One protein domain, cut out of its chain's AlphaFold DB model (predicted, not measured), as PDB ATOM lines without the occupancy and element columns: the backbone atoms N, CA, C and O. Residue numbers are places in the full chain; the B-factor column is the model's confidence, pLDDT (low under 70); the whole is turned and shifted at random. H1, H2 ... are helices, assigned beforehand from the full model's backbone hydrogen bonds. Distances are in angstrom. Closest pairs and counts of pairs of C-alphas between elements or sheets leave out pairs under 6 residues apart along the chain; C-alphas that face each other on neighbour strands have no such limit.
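What this domain is: This is residues 4 to 115 of the 275 residues of a protein of Talaromyces stipitatus (strain ATCC 10500 / CBS 375.48 / QM 6759 / NRRL 1006) (UniProt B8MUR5). There is little regular structure: the long helix H4 crosses the long helix H1, short H3 runs alongside H1, and wide loops make much of the rest, with residues 91 to 98 sticking out. The 112 printed residues have four named helices, H1 to H4 in chain order, and no named strand; the class is all helix, on only 44 residues. The whole is only just compact, close to loose, with a radius of gyration of the C-alphas of 15.4 A, spanning 48 by 40 by 29 A.

How they stand to each other: H4, residues 97 to 113, touches H1, residues 4 to 19, only just about perpendicular at 71 degrees; the closest C-alphas, of Ile 11 and Gly 106, are 6.8 A apart. H1 touches H3, residues 51 to 57, the same way at a shallow tilt of 6 degrees, closest at the C-alphas of Asp 7 and Leu 53, 6.2 A. H2, residues 33 to 36, is close to H3 but not clearly touching, the closest C-alphas, of Phe 34 and Phe 57, being 6.0 A apart. O i to N i+4 pairs within hydrogen-bond range are 8 of 12 in H1, 11 of 13 in H4 and 0 of 3 in H3, which has 4 of 4 O i to N i+3 pairs; H2 is too short.

Where its parts are: H4 measures 26.0 A and H1 24.3 A between end C-alphas. C-alpha 4 is at (-0.187, 6.876, 31.432), C-alpha 113 at (10.811, -1.809, 26.514).

The domain as a whole: The printed part has no cut. The three links are long, H3 to H4 with 39 residues. pLDDT is under 70 at residues 4 to 12, 83 to 89 and 92 to 102.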
ATOM      1  N   ALA A   4      -1.571   7.224  31.063       43.78
ATOM      2  CA  ALA A   4      -0.187   6.876  31.432       43.78
ATOM      3  C   ALA A   4      -0.068   6.122  32.768       43.78
ATOM      4  O   ALA A   4       0.719   5.201  32.895       43.78
ATOM      5  N   SER A   5      -0.874   6.469  33.774       46.22
ATOM      6  CA  SER A   5      -0.865   5.748  35.047       46.22
ATOM      7  C   SER A   5      -1.790   4.536  35.100       46.22
ATOM      8  O   SER A   5      -1.820   3.878  36.121       46.22
ATOM      9  N   ARG A   6      -2.633   4.274  34.102       54.41
ATOM     10  CA  ARG A   6      -3.439   3.041  34.067       54.41
ATOM     11  C   ARG A   6      -2.567   1.885  33.593       54.41
ATOM     12  O   ARG A   6      -2.459   0.876  34.280       54.41
ATOM     13  N   ASP A   7      -1.871   2.114  32.489       52.56
ATOM     14  CA  ASP A   7      -1.248   1.059  31.693       52.56
ATOM     15  C   ASP A   7       0.019   0.492  32.371       52.56
ATOM     16  O   ASP A   7       0.282  -0.706  32.335       52.56
ATOM     17  N   ILE A   8       0.753   1.327  33.113       56.25
ATOM     18  CA  ILE A   8       1.931   0.928  33.909       56.25
ATOM     19  C   ILE A   8       1.572  -0.080  35.006       56.25
ATOM     20  O   ILE A   8       2.381  -0.927  35.375       56.25
ATOM     21  N   PHE A   9       0.349  -0.017  35.537       58.81
ATOM     22  CA  PHE A   9      -0.073  -0.884  36.638       58.81
ATOM     23  C   PHE A   9      -0.786  -2.150  36.194       58.81
ATOM     24  O   PHE A   9      -0.930  -3.083  36.987       58.81
ATOM     25  N   GLU A  10      -1.178  -2.232  34.932       66.75
ATOM     26  CA  GLU A  10      -1.582  -3.513  34.371       66.75
ATOM     27  C   GLU A  10      -0.398  -4.484  34.288       66.75
ATOM     28  O   GLU A  10      -0.582  -5.673  34.538       66.75
ATOM     29  N   ILE A  11       0.834  -3.978  34.130       67.00
ATOM     30  CA  ILE A  11       2.067  -4.778  34.275       67.00
ATOM     31  C   ILE A  11       2.127  -5.420  35.662       67.00
ATOM     32  O   ILE A  11       2.308  -6.631  35.776       67.00
ATOM     33  N   LEU A  12       1.857  -4.641  36.713       68.31
ATOM     34  CA  LEU A  12       1.821  -5.154  38.084       68.31
ATOM     35  C   LEU A  12       0.724  -6.208  38.282       68.31
ATOM     36  O   LEU A  12       0.910  -7.164  39.031       68.31
ATOM     37  N   THR A  13      -0.416  -6.054  37.606       75.50
ATOM     38  CA  THR A  13      -1.513  -7.029  37.670       75.50
ATOM     39  C   THR A  13      -1.085  -8.356  37.051       75.50
ATOM     40  O   THR A  13      -1.293  -9.405  37.661       75.50
ATOM     41  N   ILE A  14      -0.428  -8.327  35.888       78.62
ATOM     42  CA  ILE A  14       0.114  -9.534  35.254       78.62
ATOM     43  C   ILE A  14       1.193 -10.184  36.125       78.62
ATOM     44  O   ILE A  14       1.154 -11.399  36.315       78.62
ATOM     45  N   ASP A  15       2.106  -9.417  36.720       75.06
ATOM     46  CA  ASP A  15       3.129  -9.978  37.609       75.06
ATOM     47  C   ASP A  15       2.520 -10.647  38.851       75.06
ATOM     48  O   ASP A  15       2.900 -11.769  39.198       75.06
ATOM     49  N   ILE A  16       1.499 -10.040  39.468       78.12
ATOM     50  CA  ILE A  16       0.756 -10.660  40.576       78.12
ATOM     51  C   ILE A  16       0.095 -11.965  40.123       78.12
ATOM     52  O   ILE A  16       0.182 -12.973  40.828       78.12
ATOM     53  N   LEU A  17      -0.535 -11.992  38.944       84.19
ATOM     54  CA  LEU A  17      -1.156 -13.207  38.408       84.19
ATOM     55  C   LEU A  17      -0.118 -14.303  38.107       84.19
ATOM     56  O   LEU A  17      -0.405 -15.486  38.287       84.19
ATOM     57  N   ARG A  18       1.106 -13.932  37.716       82.94
ATOM     58  CA  ARG A  18       2.219 -14.874  37.507       82.94
ATOM     59  C   ARG A  18       2.782 -15.436  38.811       82.94
ATOM     60  O   ARG A  18       3.332 -16.535  38.812       82.94
ATOM     61  N   MET A  19       2.668 -14.704  39.915       83.06
ATOM     62  CA  MET A  19       3.126 -15.146  41.239       83.06
ATOM     63  C   MET A  19       2.047 -15.890  42.029       83.06
ATOM     64  O   MET A  19       2.369 -16.684  42.911       83.06
ATOM     65  N   THR A  20       0.775 -15.644  41.721       84.94
ATOM     66  CA  THR A  20      -0.360 -16.235  42.431       84.94
ATOM     67  C   THR A  20      -0.681 -17.610  41.862       84.94
ATOM     68  O   THR A  20      -0.793 -17.771  40.647       84.94
ATOM     69  N   THR A  21      -0.865 -18.599  42.735       87.00
ATOM     70  CA  THR A  21      -1.296 -19.947  42.353       87.00
ATOM     71  C   THR A  21      -2.773 -20.179  42.653       87.00
ATOM     72  O   THR A  21      -3.302 -19.658  43.633       87.00
ATOM     73  N   ASP A  22      -3.428 -21.002  41.844       83.56
ATOM     74  CA  ASP A  22      -4.756 -21.529  42.133       83.56
ATOM     75  C   ASP A  22      -4.716 -22.625  43.221       83.56
ATOM     76  O   ASP A  22      -3.662 -22.978  43.759       83.56
ATOM     77  N   GLY A  23      -5.880 -23.201  43.541       82.19
ATOM     78  CA  GLY A  23      -6.001 -24.297  44.510       82.19
ATOM     79  C   GLY A  23      -5.297 -25.602  44.105       82.19
ATOM     80  O   GLY A  23      -5.259 -26.533  44.906       82.19
ATOM     81  N   THR A  24      -4.748 -25.681  42.890       85.12
ATOM     82  CA  THR A  24      -3.963 -26.815  42.376       85.12
ATOM     83  C   THR A  24      -2.454 -26.556  42.406       85.12
ATOM     84  O   THR A  24      -1.675 -27.473  42.158       85.12
ATOM     85  N   GLY A  25      -2.029 -25.330  42.736       83.06
ATOM     86  CA  GLY A  25      -0.630 -24.901  42.694       83.06
ATOM     87  C   GLY A  25      -0.180 -24.366  41.328       83.06
ATOM     88  O   GLY A  25       0.989 -24.018  41.170       83.06
ATOM     89  N   SER A  26      -1.086 -24.264  40.351       84.44
ATOM     90  CA  SER A  26      -0.800 -23.712  39.023       84.44
ATOM     91  C   SER A  26      -0.879 -22.187  39.053       84.44
ATOM     92  O   SER A  26      -1.756 -21.629  39.703       84.44
ATOM     93  N   ARG A  27       0.026 -21.489  38.358       86.69
ATOM     94  CA  ARG A  27       0.006 -20.014  38.285       86.69
ATOM     95  C   ARG A  27      -1.244 -19.518  37.553       86.69
ATOM     96  O   ARG A  27      -1.633 -20.115  36.554       86.69
ATOM     97  N   LEU A  28      -1.823 -18.399  37.999       84.88
ATOM     98  CA  LEU A  28      -2.999 -17.796  37.353       84.88
ATOM     99  C   LEU A  28      -2.684 -17.200  35.971       84.88
ATOM    100  O   LEU A  28      -3.579 -17.080  35.137       84.88
ATOM    101  N   PHE A  29      -1.420 -16.852  35.716       86.00
ATOM    102  CA  PHE A  29      -0.915 -16.488  34.393       86.00
ATOM    103  C   PHE A  29       0.426 -17.184  34.125       86.00
ATOM    104  O   PHE A  29       1.376 -17.061  34.904       86.00
ATOM    105  N   SER A  30       0.500 -17.949  33.037       82.44
ATOM    106  CA  SER A  30       1.661 -18.758  32.655       82.44
ATOM    107  C   SER A  30       2.643 -17.993  31.756       82.44
ATOM    108  O   SER A  30       2.352 -16.900  31.272       82.44
ATOM    109  N   GLU A  31       3.839 -18.546  31.533       72.94
ATOM    110  CA  GLU A  31       4.875 -17.899  30.708       72.94
ATOM    111  C   GLU A  31       4.502 -17.809  29.221       72.94
ATOM    112  O   GLU A  31       4.828 -16.820  28.569       72.94
ATOM    113  N   ASP A  32       3.748 -18.779  28.702       80.19
ATOM    114  CA  ASP A  32       3.142 -18.753  27.364       80.19
ATOM    115  C   ASP A  32       1.890 -17.855  27.289       80.19
ATOM    116  O   ASP A  32       1.306 -17.673  26.218       80.19
ATOM    117  N   GLY A  33       1.486 -17.248  28.411       82.69
ATOM    118  CA  GLY A  33       0.307 -16.393  28.503       82.69
ATOM    119  C   GLY A  33       0.339 -15.224  27.516       82.69
ATOM    120  O   GLY A  33      -0.687 -14.920  26.916       82.69
ATOM    121  N   PHE A  34       1.501 -14.616  27.255       84.19
ATOM    122  CA  PHE A  34       1.618 -13.489  26.315       84.19
ATOM    123  C   PHE A  34       1.359 -13.875  24.849       84.19
ATOM    124  O   PHE A  34       0.817 -13.067  24.095       84.19
ATOM    125  N   GLU A  35       1.710 -15.099  24.444       87.94
ATOM    126  CA  GLU A  35       1.434 -15.620  23.095       87.94
ATOM    127  C   GLU A  35      -0.061 -15.918  22.914       87.94
ATOM    128  O   GLU A  35      -0.626 -15.769  21.829       87.94
ATOM    129  N   ASN A  36      -0.728 -16.309  24.003       87.69
ATOM    130  CA  ASN A  36      -2.118 -16.749  23.988       87.69
ATOM    131  C   ASN A  36      -3.127 -15.645  24.348       87.69
ATOM    132  O   ASN A  36      -4.307 -15.776  24.009       87.69
ATOM    133  N   THR A  37      -2.679 -14.538  24.935       89.50
ATOM    134  CA  THR A  37      -3.525 -13.403  25.335       89.50
ATOM    135  C   THR A  37      -3.976 -12.581  24.130       89.50
ATOM    136  O   THR A  37      -3.235 -12.394  23.171       89.50
ATOM    137  N   GLN A  38      -5.219 -12.102  24.171       90.75
ATOM    138  CA  GLN A  38      -5.782 -11.135  23.230       90.75
ATOM    139  C   GLN A  38      -6.242  -9.922  24.039       90.75
ATOM    140  O   GLN A  38      -7.125 -10.053  24.884       90.75
ATOM    141  N   VAL A  39      -5.679  -8.748  23.760       91.25
ATOM    142  CA  VAL A  39      -6.159  -7.497  24.363       91.25
ATOM    143  C   VAL A  39      -7.333  -6.963  23.548       91.25
ATOM    144  O   VAL A  39      -7.250  -6.894  22.316       91.25
ATOM    145  N   ILE A  40      -8.426  -6.626  24.234       90.25
ATOM    146  CA  ILE A  40      -9.651  -6.088  23.635       90.25
ATOM    147  C   ILE A  40     -10.011  -4.776  24.332       90.25
ATOM    148  O   ILE A  40     -10.301  -4.767  25.527       90.25
ATOM    149  N   ILE A  41     -10.040  -3.679  23.578       90.06
ATOM    150  CA  ILE A  41     -10.459  -2.362  24.063       90.06
ATOM    151  C   ILE A  41     -11.971  -2.204  23.872       90.06
ATOM    152  O   ILE A  41     -12.513  -2.468  22.796       90.06
ATOM    153  N   LEU A  42     -12.659  -1.793  24.939       89.25
ATOM    154  CA  LEU A  42     -14.125  -1.759  24.990       89.25
ATOM    155  C   LEU A  42     -14.738  -0.439  24.500       89.25
ATOM    156  O   LEU A  42     -15.925  -0.406  24.186       89.25
ATOM    157  N   ASP A  43     -13.963   0.644  24.461       86.56
ATOM    158  CA  ASP A  43     -14.428   1.945  23.976       86.56
ATOM    159  C   ASP A  43     -14.136   2.159  22.481       86.56
ATOM    160  O   ASP A  43     -13.444   1.374  21.826       86.56
ATOM    161  N   SER A  44     -14.691   3.241  21.936       86.56
ATOM    162  CA  SER A  44     -14.513   3.677  20.548       86.56
ATOM    163  C   SER A  44     -13.664   4.948  20.439       86.56
ATOM    164  O   SER A  44     -13.843   5.716  19.497       86.56
ATOM    165  N   GLN A  45     -12.850   5.254  21.452       85.50
ATOM    166  CA  GLN A  45     -12.005   6.447  21.428       85.50
ATOM    167  C   GLN A  45     -10.822   6.227  20.494       85.50
ATOM    168  O   GLN A  45     -10.294   5.122  20.454       85.50
ATOM    169  N   ASP A  46     -10.369   7.276  19.812       86.56
ATOM    170  CA  ASP A  46      -9.159   7.201  18.992       86.56
ATOM    171  C   ASP A  46      -7.934   6.788  19.823       86.56
ATOM    172  O   ASP A  46      -7.852   7.037  21.035       86.56
ATOM    173  N   ASP A  47      -6.966   6.170  19.150       88.25
ATOM    174  CA  ASP A  47      -5.722   5.730  19.767       88.25
ATOM    175  C   ASP A  47      -4.943   6.946  20.281       88.25
ATOM    176  O   ASP A  47      -4.523   7.837  19.539       88.25
ATOM    177  N   GLY A  48      -4.789   7.008  21.603       84.12
ATOM    178  CA  GLY A  48      -3.979   8.024  22.258       84.12
ATOM    179  C   GLY A  48      -2.489   7.679  22.217       84.12
ATOM    180  O   GLY A  48      -2.112   6.565  21.861       84.12
ATOM    181  N   PRO A  49      -1.620   8.577  22.709       84.62
ATOM    182  CA  PRO A  49      -0.172   8.359  22.685       84.62
ATOM    183  C   PRO A  49       0.303   7.175  23.544       84.62
ATOM    184  O   PRO A  49       1.459   6.785  23.445       84.62
ATOM    185  N   TYR A  50      -0.577   6.621  24.383       83.75
ATOM    186  CA  TYR A  50      -0.313   5.495  25.280       83.75
ATOM    187  C   TYR A  50      -0.841   4.158  24.736       83.75
ATOM    188  O   TYR A  50      -0.674   3.138  25.391       83.75
ATOM    189  N   PHE A  51      -1.495   4.141  23.566       85.19
ATOM    190  CA  PHE A  51      -2.173   2.946  23.049       85.19
ATOM    191  C   PHE A  51      -1.225   1.747  22.873       85.19
ATOM    192  O   PHE A  51      -1.585   0.616  23.190       85.19
ATOM    193  N   ASP A  52       0.022   1.996  22.480       82.75
ATOM    194  CA  ASP A  52       1.019   0.937  22.296       82.75
ATOM    195  C   ASP A  52       1.381   0.202  23.602       82.75
ATOM    196  O   ASP A  52       1.876  -0.924  23.553       82.75
ATOM    197  N   LEU A  53       1.087   0.779  24.779       82.38
ATOM    198  CA  LEU A  53       1.298   0.116  26.074       82.38
ATOM    199  C   LEU A  53       0.413  -1.121  26.254       82.38
ATOM    200  O   LEU A  53       0.785  -2.045  26.971       82.38
ATOM    201  N   TRP A  54      -0.719  -1.203  25.560       84.06
ATOM    202  CA  TRP A  54      -1.550  -2.408  25.564       84.06
ATOM    203  C   TRP A  54      -0.855  -3.601  24.893       84.06
ATOM    204  O   TRP A  54      -1.141  -4.753  25.217       84.06
ATOM    205  N   GLY A  55       0.114  -3.340  24.008       84.12
ATOM    206  CA  GLY A  55       0.951  -4.367  23.389       84.12
ATOM    207  C   GLY A  55       1.893  -5.066  24.373       84.12
ATOM    208  O   GLY A  55       2.443  -6.116  24.053       84.12
ATOM    209  N   LEU A  56       2.061  -4.539  25.592       80.69
ATOM    210  CA  LEU A  56       2.884  -5.175  26.625       80.69
ATOM    211  C   LEU A  56       2.281  -6.484  27.142       80.69
ATOM    212  O   LEU A  56       3.008  -7.348  27.630       80.69
ATOM    213  N   PHE A  57       0.966  -6.649  27.012       82.56
ATOM    214  CA  PHE A  57       0.230  -7.777  27.587       82.56
ATOM    215  C   PHE A  57      -0.051  -8.899  26.585       82.56
ATOM    216  O   PHE A  57      -0.589  -9.938  26.959       82.56
ATOM    217  N   SER A  58       0.293  -8.708  25.310       87.50
ATOM    218  CA  SER A  58      -0.093  -9.620  24.234       87.50
ATOM    219  C   SER A  58       0.851  -9.524  23.043       87.50
ATOM    220  O   SER A  58       1.173  -8.434  22.582       87.50
ATOM    221  N   LYS A  59       1.224 -10.674  22.471       86.50
ATOM    222  CA  LYS A  59       1.897 -10.745  21.161       86.50
ATOM    223  C   LYS A  59       0.926 -10.649  19.983       86.50
ATOM    224  O   LYS A  59       1.343 -10.381  18.859       86.50
ATOM    225  N   LYS A  60      -0.371 -10.850  20.229       89.75
ATOM    226  CA  LYS A  60      -1.439 -10.631  19.247       89.75
ATOM    227  C   LYS A  60      -1.726  -9.134  19.100       89.75
ATOM    228  O   LYS A  60      -1.589  -8.403  20.083       89.75
ATOM    229  N   PRO A  61      -2.177  -8.678  17.915       90.31
ATOM    230  CA  PRO A  61      -2.586  -7.292  17.718       90.31
ATOM    231  C   PRO A  61      -3.726  -6.916  18.669       90.31
ATOM    232  O   PRO A  61      -4.630  -7.720  18.913       90.31
ATOM    233  N   ILE A  62      -3.687  -5.686  19.178       91.62
ATOM    234  CA  ILE A  62      -4.766  -5.103  19.981       91.62
ATOM    235  C   ILE A  62      -6.009  -4.989  19.090       91.62
ATOM    236  O   ILE A  62      -5.904  -4.568  17.941       91.62
ATOM    237  N   LYS A  63      -7.176  -5.384  19.606       91.00
ATOM    238  CA  LYS A  63      -8.460  -5.267  18.899       91.00
ATOM    239  C   LYS A  63      -9.408  -4.362  19.662       91.00
ATOM    240  O   LYS A  63      -9.383  -4.334  20.893       91.00
ATOM    241  N   ARG A  64     -10.316  -3.696  18.960       91.44
ATOM    242  CA  ARG A  64     -11.483  -3.051  19.574       91.44
ATOM    243  C   ARG A  64     -12.690  -3.967  19.515       91.44
ATOM    244  O   ARG A  64     -12.852  -4.753  18.584       91.44
ATOM    245  N   ILE A  65     -13.577  -3.847  20.498       91.06
ATOM    246  CA  ILE A  65     -14.765  -4.703  20.587       91.06
ATOM    247  C   ILE A  65     -15.640  -4.633  19.325       91.06
ATOM    248  O   ILE A  65     -16.192  -5.644  18.904       91.06
ATOM    249  N   HIS A  66     -15.717  -3.464  18.683       90.19
ATOM    250  CA  HIS A  66     -16.497  -3.262  17.460       90.19
ATOM    251  C   HIS A  66     -15.848  -3.861  16.199       90.19
ATOM    252  O   HIS A  66     -16.512  -3.973  15.173       90.19
ATOM    253  N   GLU A  67     -14.567  -4.235  16.247       90.50
ATOM    254  CA  GLU A  67     -13.859  -4.908  15.146       90.50
ATOM    255  C   GLU A  67     -14.087  -6.426  15.169       90.50
ATOM    256  O   GLU A  67     -13.795  -7.127  14.199       90.50
ATOM    257  N   ILE A  68     -14.614  -6.954  16.277       89.81
ATOM    258  CA  ILE A  68     -14.882  -8.377  16.455       89.81
ATOM    259  C   ILE A  68     -16.261  -8.684  15.872       89.81
ATOM    260  O   ILE A  68     -17.291  -8.546  16.530       89.81
ATOM    261  N   THR A  69     -16.276  -9.119  14.615       88.88
ATOM    262  CA  THR A  69     -17.507  -9.525  13.919       88.88
ATOM    263  C   THR A  69     -17.867 -10.990  14.151       88.88
ATOM    264  O   THR A  69     -19.033 -11.356  14.040       88.88
ATOM    265  N   ASP A  70     -16.879 -11.829  14.477       89.44
ATOM    266  CA  ASP A  70     -17.058 -13.258  14.744       89.44
ATOM    267  C   ASP A  70     -16.440 -13.647  16.093       89.44
ATOM    268  O   ASP A  70     -15.241 -13.916  16.217       89.44
ATOM    269  N   TRP A  71     -17.290 -13.696  17.117       85.50
ATOM    270  CA  TRP A  71     -16.915 -14.076  18.478       85.50
ATOM    271  C   TRP A  71     -16.524 -15.548  18.617       85.50
ATOM    272  O   TRP A  71     -15.868 -15.895  19.594       85.50
ATOM    273  N   SER A  72     -16.851 -16.410  17.649       86.06
ATOM    274  CA  SER A  72     -16.422 -17.815  17.697       86.06
ATOM    275  C   SER A  72     -14.900 -17.968  17.583       86.06
ATOM    276  O   SER A  72     -14.340 -18.959  18.044       86.06
ATOM    277  N   THR A  73     -14.218 -16.949  17.047       81.94
ATOM    278  CA  THR A  73     -12.751 -16.882  16.977       81.94
ATOM    279  C   THR A  73     -12.083 -16.566  18.319       81.94
ATOM    280  O   THR A  73     -10.861 -16.666  18.431       81.94
ATOM    281  N   ILE A  74     -12.859 -16.188  19.342       82.00
ATOM    282  CA  ILE A  74     -12.372 -15.825  20.673       82.00
ATOM    283  C   ILE A  74     -13.083 -16.702  21.702       82.00
ATOM    284  O   ILE A  74     -14.200 -16.424  22.128       82.00
ATOM    285  N   THR A  75     -12.412 -17.767  22.129       83.25
ATOM    286  CA  THR A  75     -12.900 -18.704  23.148       83.25
ATOM    287  C   THR A  75     -12.067 -18.557  24.425       83.25
ATOM    288  O   THR A  75     -11.131 -19.326  24.651       83.25
ATOM    289  N   PRO A  76     -12.339 -17.534  25.262       81.88
ATOM    290  CA  PRO A  76     -11.496 -17.256  26.414       81.88
ATOM    291  C   PRO A  76     -11.658 -18.358  27.461       81.88
ATOM    292  O   PRO A  76     -12.769 -18.674  27.883       81.88
ATOM    293  N   THR A  77     -10.543 -18.924  27.915       81.88
ATOM    294  CA  THR A  77     -10.527 -19.798  29.098       81.88
ATOM    295  C   THR A  77     -10.530 -18.974  30.385       81.88
ATOM    296  O   THR A  77     -11.153 -19.366  31.364       81.88
ATOM    297  N   ASN A  78      -9.881 -17.805  30.355       83.94
ATOM    298  CA  ASN A  78      -9.791 -16.844  31.452       83.94
ATOM    299  C   ASN A  78     -10.068 -15.430  30.925       83.94
ATOM    300  O   ASN A  78      -9.695 -15.107  29.797       83.94
ATOM    301  N   ILE A  79     -10.693 -14.583  31.748       85.94
ATOM    302  CA  ILE A  79     -10.915 -13.162  31.449       85.94
ATOM    303  C   ILE A  79     -10.268 -12.337  32.561       85.94
ATOM    304  O   ILE A  79     -10.613 -12.493  33.731       85.94
ATOM    305  N   ILE A  80      -9.352 -11.443  32.185       83.44
ATOM    306  CA  ILE A  80      -8.741 -10.462  33.087       83.44
ATOM    307  C   ILE A  80      -9.440  -9.126  32.841       83.44
ATOM    308  O   ILE A  80      -9.441  -8.622  31.720       83.44
ATOM    309  N   ILE A  81     -10.054  -8.564  33.882       79.94
ATOM    310  CA  ILE A  81     -10.685  -7.242  33.828       79.94
ATOM    311  C   ILE A  81      -9.821  -6.289  34.640       79.94
ATOM    312  O   ILE A  81      -9.791  -6.367  35.869       79.94
ATOM    313  N   ALA A  82      -9.125  -5.387  33.955       71.69
ATOM    314  CA  ALA A  82      -8.371  -4.347  34.623       71.69
ATOM    315  C   ALA A  82      -9.316  -3.340  35.292       71.69
ATOM    316  O   ALA A  82     -10.268  -2.836  34.689       71.69
ATOM    317  N   LEU A  83      -9.062  -3.053  36.568       66.38
ATOM    318  CA  LEU A  83      -9.804  -2.031  37.295       66.38
ATOM    319  C   LEU A  83      -9.375  -0.637  36.831       66.38
ATOM    320  O   LEU A  83      -8.240  -0.414  36.410       66.38
ATOM    321  N   ALA A  84     -10.276   0.340  36.957       65.25
ATOM    322  CA  ALA A  84      -9.954   1.726  36.641       65.25
ATOM    323  C   ALA A  84      -8.709   2.170  37.425       65.25
ATOM    324  O   ALA A  84      -8.702   2.101  38.653       65.25
ATOM    325  N   GLY A  85      -7.676   2.679  36.746       62.78
ATOM    326  CA  GLY A  85      -6.385   2.948  37.398       62.78
ATOM    327  C   GLY A  85      -6.398   3.983  38.530       62.78
ATOM    328  O   GLY A  85      -5.412   4.088  39.247       62.78
ATOM    329  N   SER A  86      -7.495   4.720  38.754       60.53
ATOM    330  CA  SER A  86      -7.683   5.555  39.955       60.53
ATOM    331  C   SER A  86      -7.940   4.746  41.232       60.53
ATOM    332  O   SER A  86      -7.776   5.276  42.322       60.53
ATOM    333  N   SER A  87      -8.342   3.479  41.109       64.38
ATOM    334  CA  SER A  87      -8.533   2.550  42.233       64.38
ATOM    335  C   SER A  87      -7.235   1.877  42.693       64.38
ATOM    336  O   SER A  87      -7.250   1.083  43.632       64.38
ATOM    337  N   ASN A  88      -6.110   2.194  42.046       69.12
ATOM    338  CA  ASN A  88      -4.823   1.600  42.363       69.12
ATOM    339  C   ASN A  88      -4.369   1.986  43.784       69.12
ATOM    340  O   ASN A  88      -4.440   3.174  44.127       69.12
ATOM    341  N   PRO A  89      -3.844   1.028  44.576       67.81
ATOM    342  CA  PRO A  89      -3.211   1.323  45.848       67.81
ATOM    343  C   PRO A  89      -2.225   2.486  45.766       67.81
ATOM    344  O   PRO A  89      -2.203   3.246  46.722       67.81
ATOM    345  N   LEU A  90      -1.484   2.680  44.647       71.06
ATOM    346  CA  LEU A  90      -0.485   3.750  44.409       71.06
ATOM    347  C   LEU A  90      -0.969   5.128  44.883       71.06
ATOM    348  O   LEU A  90      -0.211   5.957  45.397       71.06
ATOM    349  N   TRP A  91      -2.267   5.353  44.755       72.00
ATOM    350  CA  TRP A  91      -2.901   6.622  45.044       72.00
ATOM    351  C   TRP A  91      -3.408   6.765  46.477       72.00
ATOM    352  O   TRP A  91      -3.685   7.884  46.905       72.00
ATOM    353  N   GLN A  92      -3.494   5.668  47.229       69.75
ATOM    354  CA  GLN A  92      -4.004   5.646  48.601       69.75
ATOM    355  C   GLN A  92      -2.956   6.089  49.630       69.75
ATOM    356  O   GLN A  92      -3.314   6.656  50.660       69.75
ATOM    357  N   GLY A  93      -1.661   5.974  49.309       63.25
ATOM    358  CA  GLY A  93      -0.596   6.611  50.091       63.25
ATOM    359  C   GLY A  93      -0.132   5.856  51.335       63.25
ATOM    360  O   GLY A  93       0.709   6.365  52.073       63.25
ATOM    361  N   ASP A  94      -0.639   4.653  51.565       66.56
ATOM    362  CA  ASP A  94      -0.340   3.769  52.691       66.56
ATOM    363  C   ASP A  94       0.928   2.918  52.462       66.56
ATOM    364  O   ASP A  94       0.965   1.713  52.705       66.56
ATOM    365  N   TRP A  95       2.009   3.561  52.002       67.25
ATOM    366  CA  TRP A  95       3.242   2.885  51.579       67.25
ATOM    367  C   TRP A  95       4.117   2.380  52.725       67.25
ATOM    368  O   TRP A  95       4.647   3.167  53.512       67.25
ATOM    369  N   GLY A  96       4.369   1.067  52.740       62.53
ATOM    370  CA  GLY A  96       5.505   0.454  53.433       62.53
ATOM    371  C   GLY A  96       6.754   0.371  52.540       62.53
ATOM    372  O   GLY A  96       6.684   0.602  51.335       62.53
ATOM    373  N   SER A  97       7.904  -0.005  53.111       60.91
ATOM    374  CA  SER A  97       9.181  -0.106  52.376       60.91
ATOM    375  C   SER A  97       9.127  -1.067  51.181       60.91
ATOM    376  O   SER A  97       9.634  -0.744  50.118       60.91
ATOM    377  N   HIS A  98       8.457  -2.212  51.322       60.66
ATOM    378  CA  HIS A  98       8.381  -3.252  50.287       60.66
ATOM    379  C   HIS A  98       7.565  -2.843  49.056       60.66
ATOM    380  O   HIS A  98       7.748  -3.391  47.974       60.66
ATOM    381  N   SER A  99       6.654  -1.880  49.200       64.81
ATOM    382  CA  SER A  99       5.879  -1.391  48.066       64.81
ATOM    383  C   SER A  99       6.753  -0.617  47.081       64.81
ATOM    384  O   SER A  99       6.461  -0.615  45.893       64.81
ATOM    385  N   PHE A 100       7.834   0.012  47.555       66.06
ATOM    386  CA  PHE A 100       8.746   0.797  46.727       66.06
ATOM    387  C   PHE A 100       9.437  -0.046  45.651       66.06
ATOM    388  O   PHE A 100       9.407   0.330  44.477       66.06
ATOM    389  N   ASP A 101       9.993  -1.193  46.043       67.81
ATOM    390  CA  ASP A 101      10.765  -2.071  45.157       67.81
ATOM    391  C   ASP A 101       9.912  -2.576  43.983       67.81
ATOM    392  O   ASP A 101      10.361  -2.612  42.838       67.81
ATOM    393  N   PHE A 102       8.640  -2.878  44.253       67.31
ATOM    394  CA  PHE A 102       7.694  -3.354  43.248       67.31
ATOM    395  C   PHE A 102       7.391  -2.302  42.168       67.31
ATOM    396  O   PHE A 102       7.370  -2.616  40.979       67.31
ATOM    397  N   TYR A 103       7.210  -1.034  42.552       71.69
ATOM    398  CA  TYR A 103       6.975   0.037  41.577       71.69
ATOM    399  C   TYR A 103       8.234   0.415  40.794       71.69
ATOM    400  O   TYR A 103       8.112   0.780  39.626       71.69
ATOM    401  N   GLN A 104       9.426   0.332  41.401       73.88
ATOM    402  CA  GLN A 104      10.672   0.563  40.660       73.88
ATOM    403  C   GLN A 104      10.840  -0.462  39.535       73.88
ATOM    404  O   GLN A 104      11.081  -0.063  38.400       73.88
ATOM    405  N   ALA A 105      10.598  -1.748  39.811       72.88
ATOM    406  CA  ALA A 105      10.684  -2.796  38.795       72.88
ATOM    407  C   ALA A 105       9.744  -2.535  37.602       72.88
ATOM    408  O   ALA A 105      10.153  -2.665  36.450       72.88
ATOM    409  N   GLY A 106       8.502  -2.101  37.857       73.06
ATOM    410  CA  GLY A 106       7.557  -1.752  36.790       73.06
ATOM    411  C   GLY A 106       8.038  -0.592  35.908       73.06
ATOM    412  O   GLY A 106       7.904  -0.653  34.685       73.06
ATOM    413  N   ILE A 107       8.639   0.442  36.506       76.25
ATOM    414  CA  ILE A 107       9.210   1.580  35.767       76.25
ATOM    415  C   ILE A 107      10.396   1.122  34.911       76.25
ATOM    416  O   ILE A 107      10.437   1.437  33.723       76.25
ATOM    417  N   GLU A 108      11.313   0.337  35.480       77.19
ATOM    418  CA  GLU A 108      12.480  -0.196  34.765       77.19
ATOM    419  C   GLU A 108      12.067  -1.068  33.572       77.19
ATOM    420  O   GLU A 108      12.659  -0.980  32.497       77.19
ATOM    421  N   VAL A 109      11.019  -1.885  33.721       75.69
ATOM    422  CA  VAL A 109      10.457  -2.678  32.617       75.69
ATOM    423  C   VAL A 109      10.029  -1.769  31.466       75.69
ATOM    424  O   VAL A 109      10.401  -2.020  30.320       75.69
ATOM    425  N   ILE A 110       9.309  -0.684  31.755       77.00
ATOM    426  CA  ILE A 110       8.851   0.266  30.733       77.00
ATOM    427  C   ILE A 110      10.030   0.964  30.060       77.00
ATOM    428  O   ILE A 110      10.089   1.008  28.832       77.00
ATOM    429  N   GLU A 111      10.978   1.484  30.834       77.12
ATOM    430  CA  GLU A 111      12.163   2.157  30.289       77.12
ATOM    431  C   GLU A 111      12.962   1.229  29.360       77.12
ATOM    432  O   GLU A 111      13.365   1.648  28.271       77.12
ATOM    433  N   ASN A 112      13.095  -0.048  29.732       78.94
ATOM    434  CA  ASN A 112      13.743  -1.070  28.913       78.94
ATOM    435  C   ASN A 112      12.965  -1.379  27.627       78.94
ATOM    436  O   ASN A 112      13.566  -1.472  26.558       78.94
ATOM    437  N   ILE A 113      11.637  -1.520  27.697       77.00
ATOM    438  CA  ILE A 113      10.811  -1.809  26.514       77.00
ATOM    439  C   ILE A 113      10.892  -0.676  25.492       77.00
ATOM    440  O   ILE A 113      10.981  -0.923  24.289       77.00
ATOM    441  N   PHE A 114      10.878   0.571  25.958       80.56
ATOM    442  CA  PHE A 114      10.971   1.723  25.069       80.56
ATOM    443  C   PHE A 114      12.408   2.051  24.644       80.56
ATOM    444  O   PHE A 114      12.589   2.995  23.869       80.56
ATOM    445  N   ASP A 115      13.406   1.268  25.075       82.50
ATOM    446  CA  ASP A 115      14.837   1.502  24.835       82.50
ATOM    447  C   ASP A 115      15.206   2.962  25.131       82.50
ATOM    448  O   ASP A 115      15.677   3.725  24.278       82.50
TER     449      ASP A 115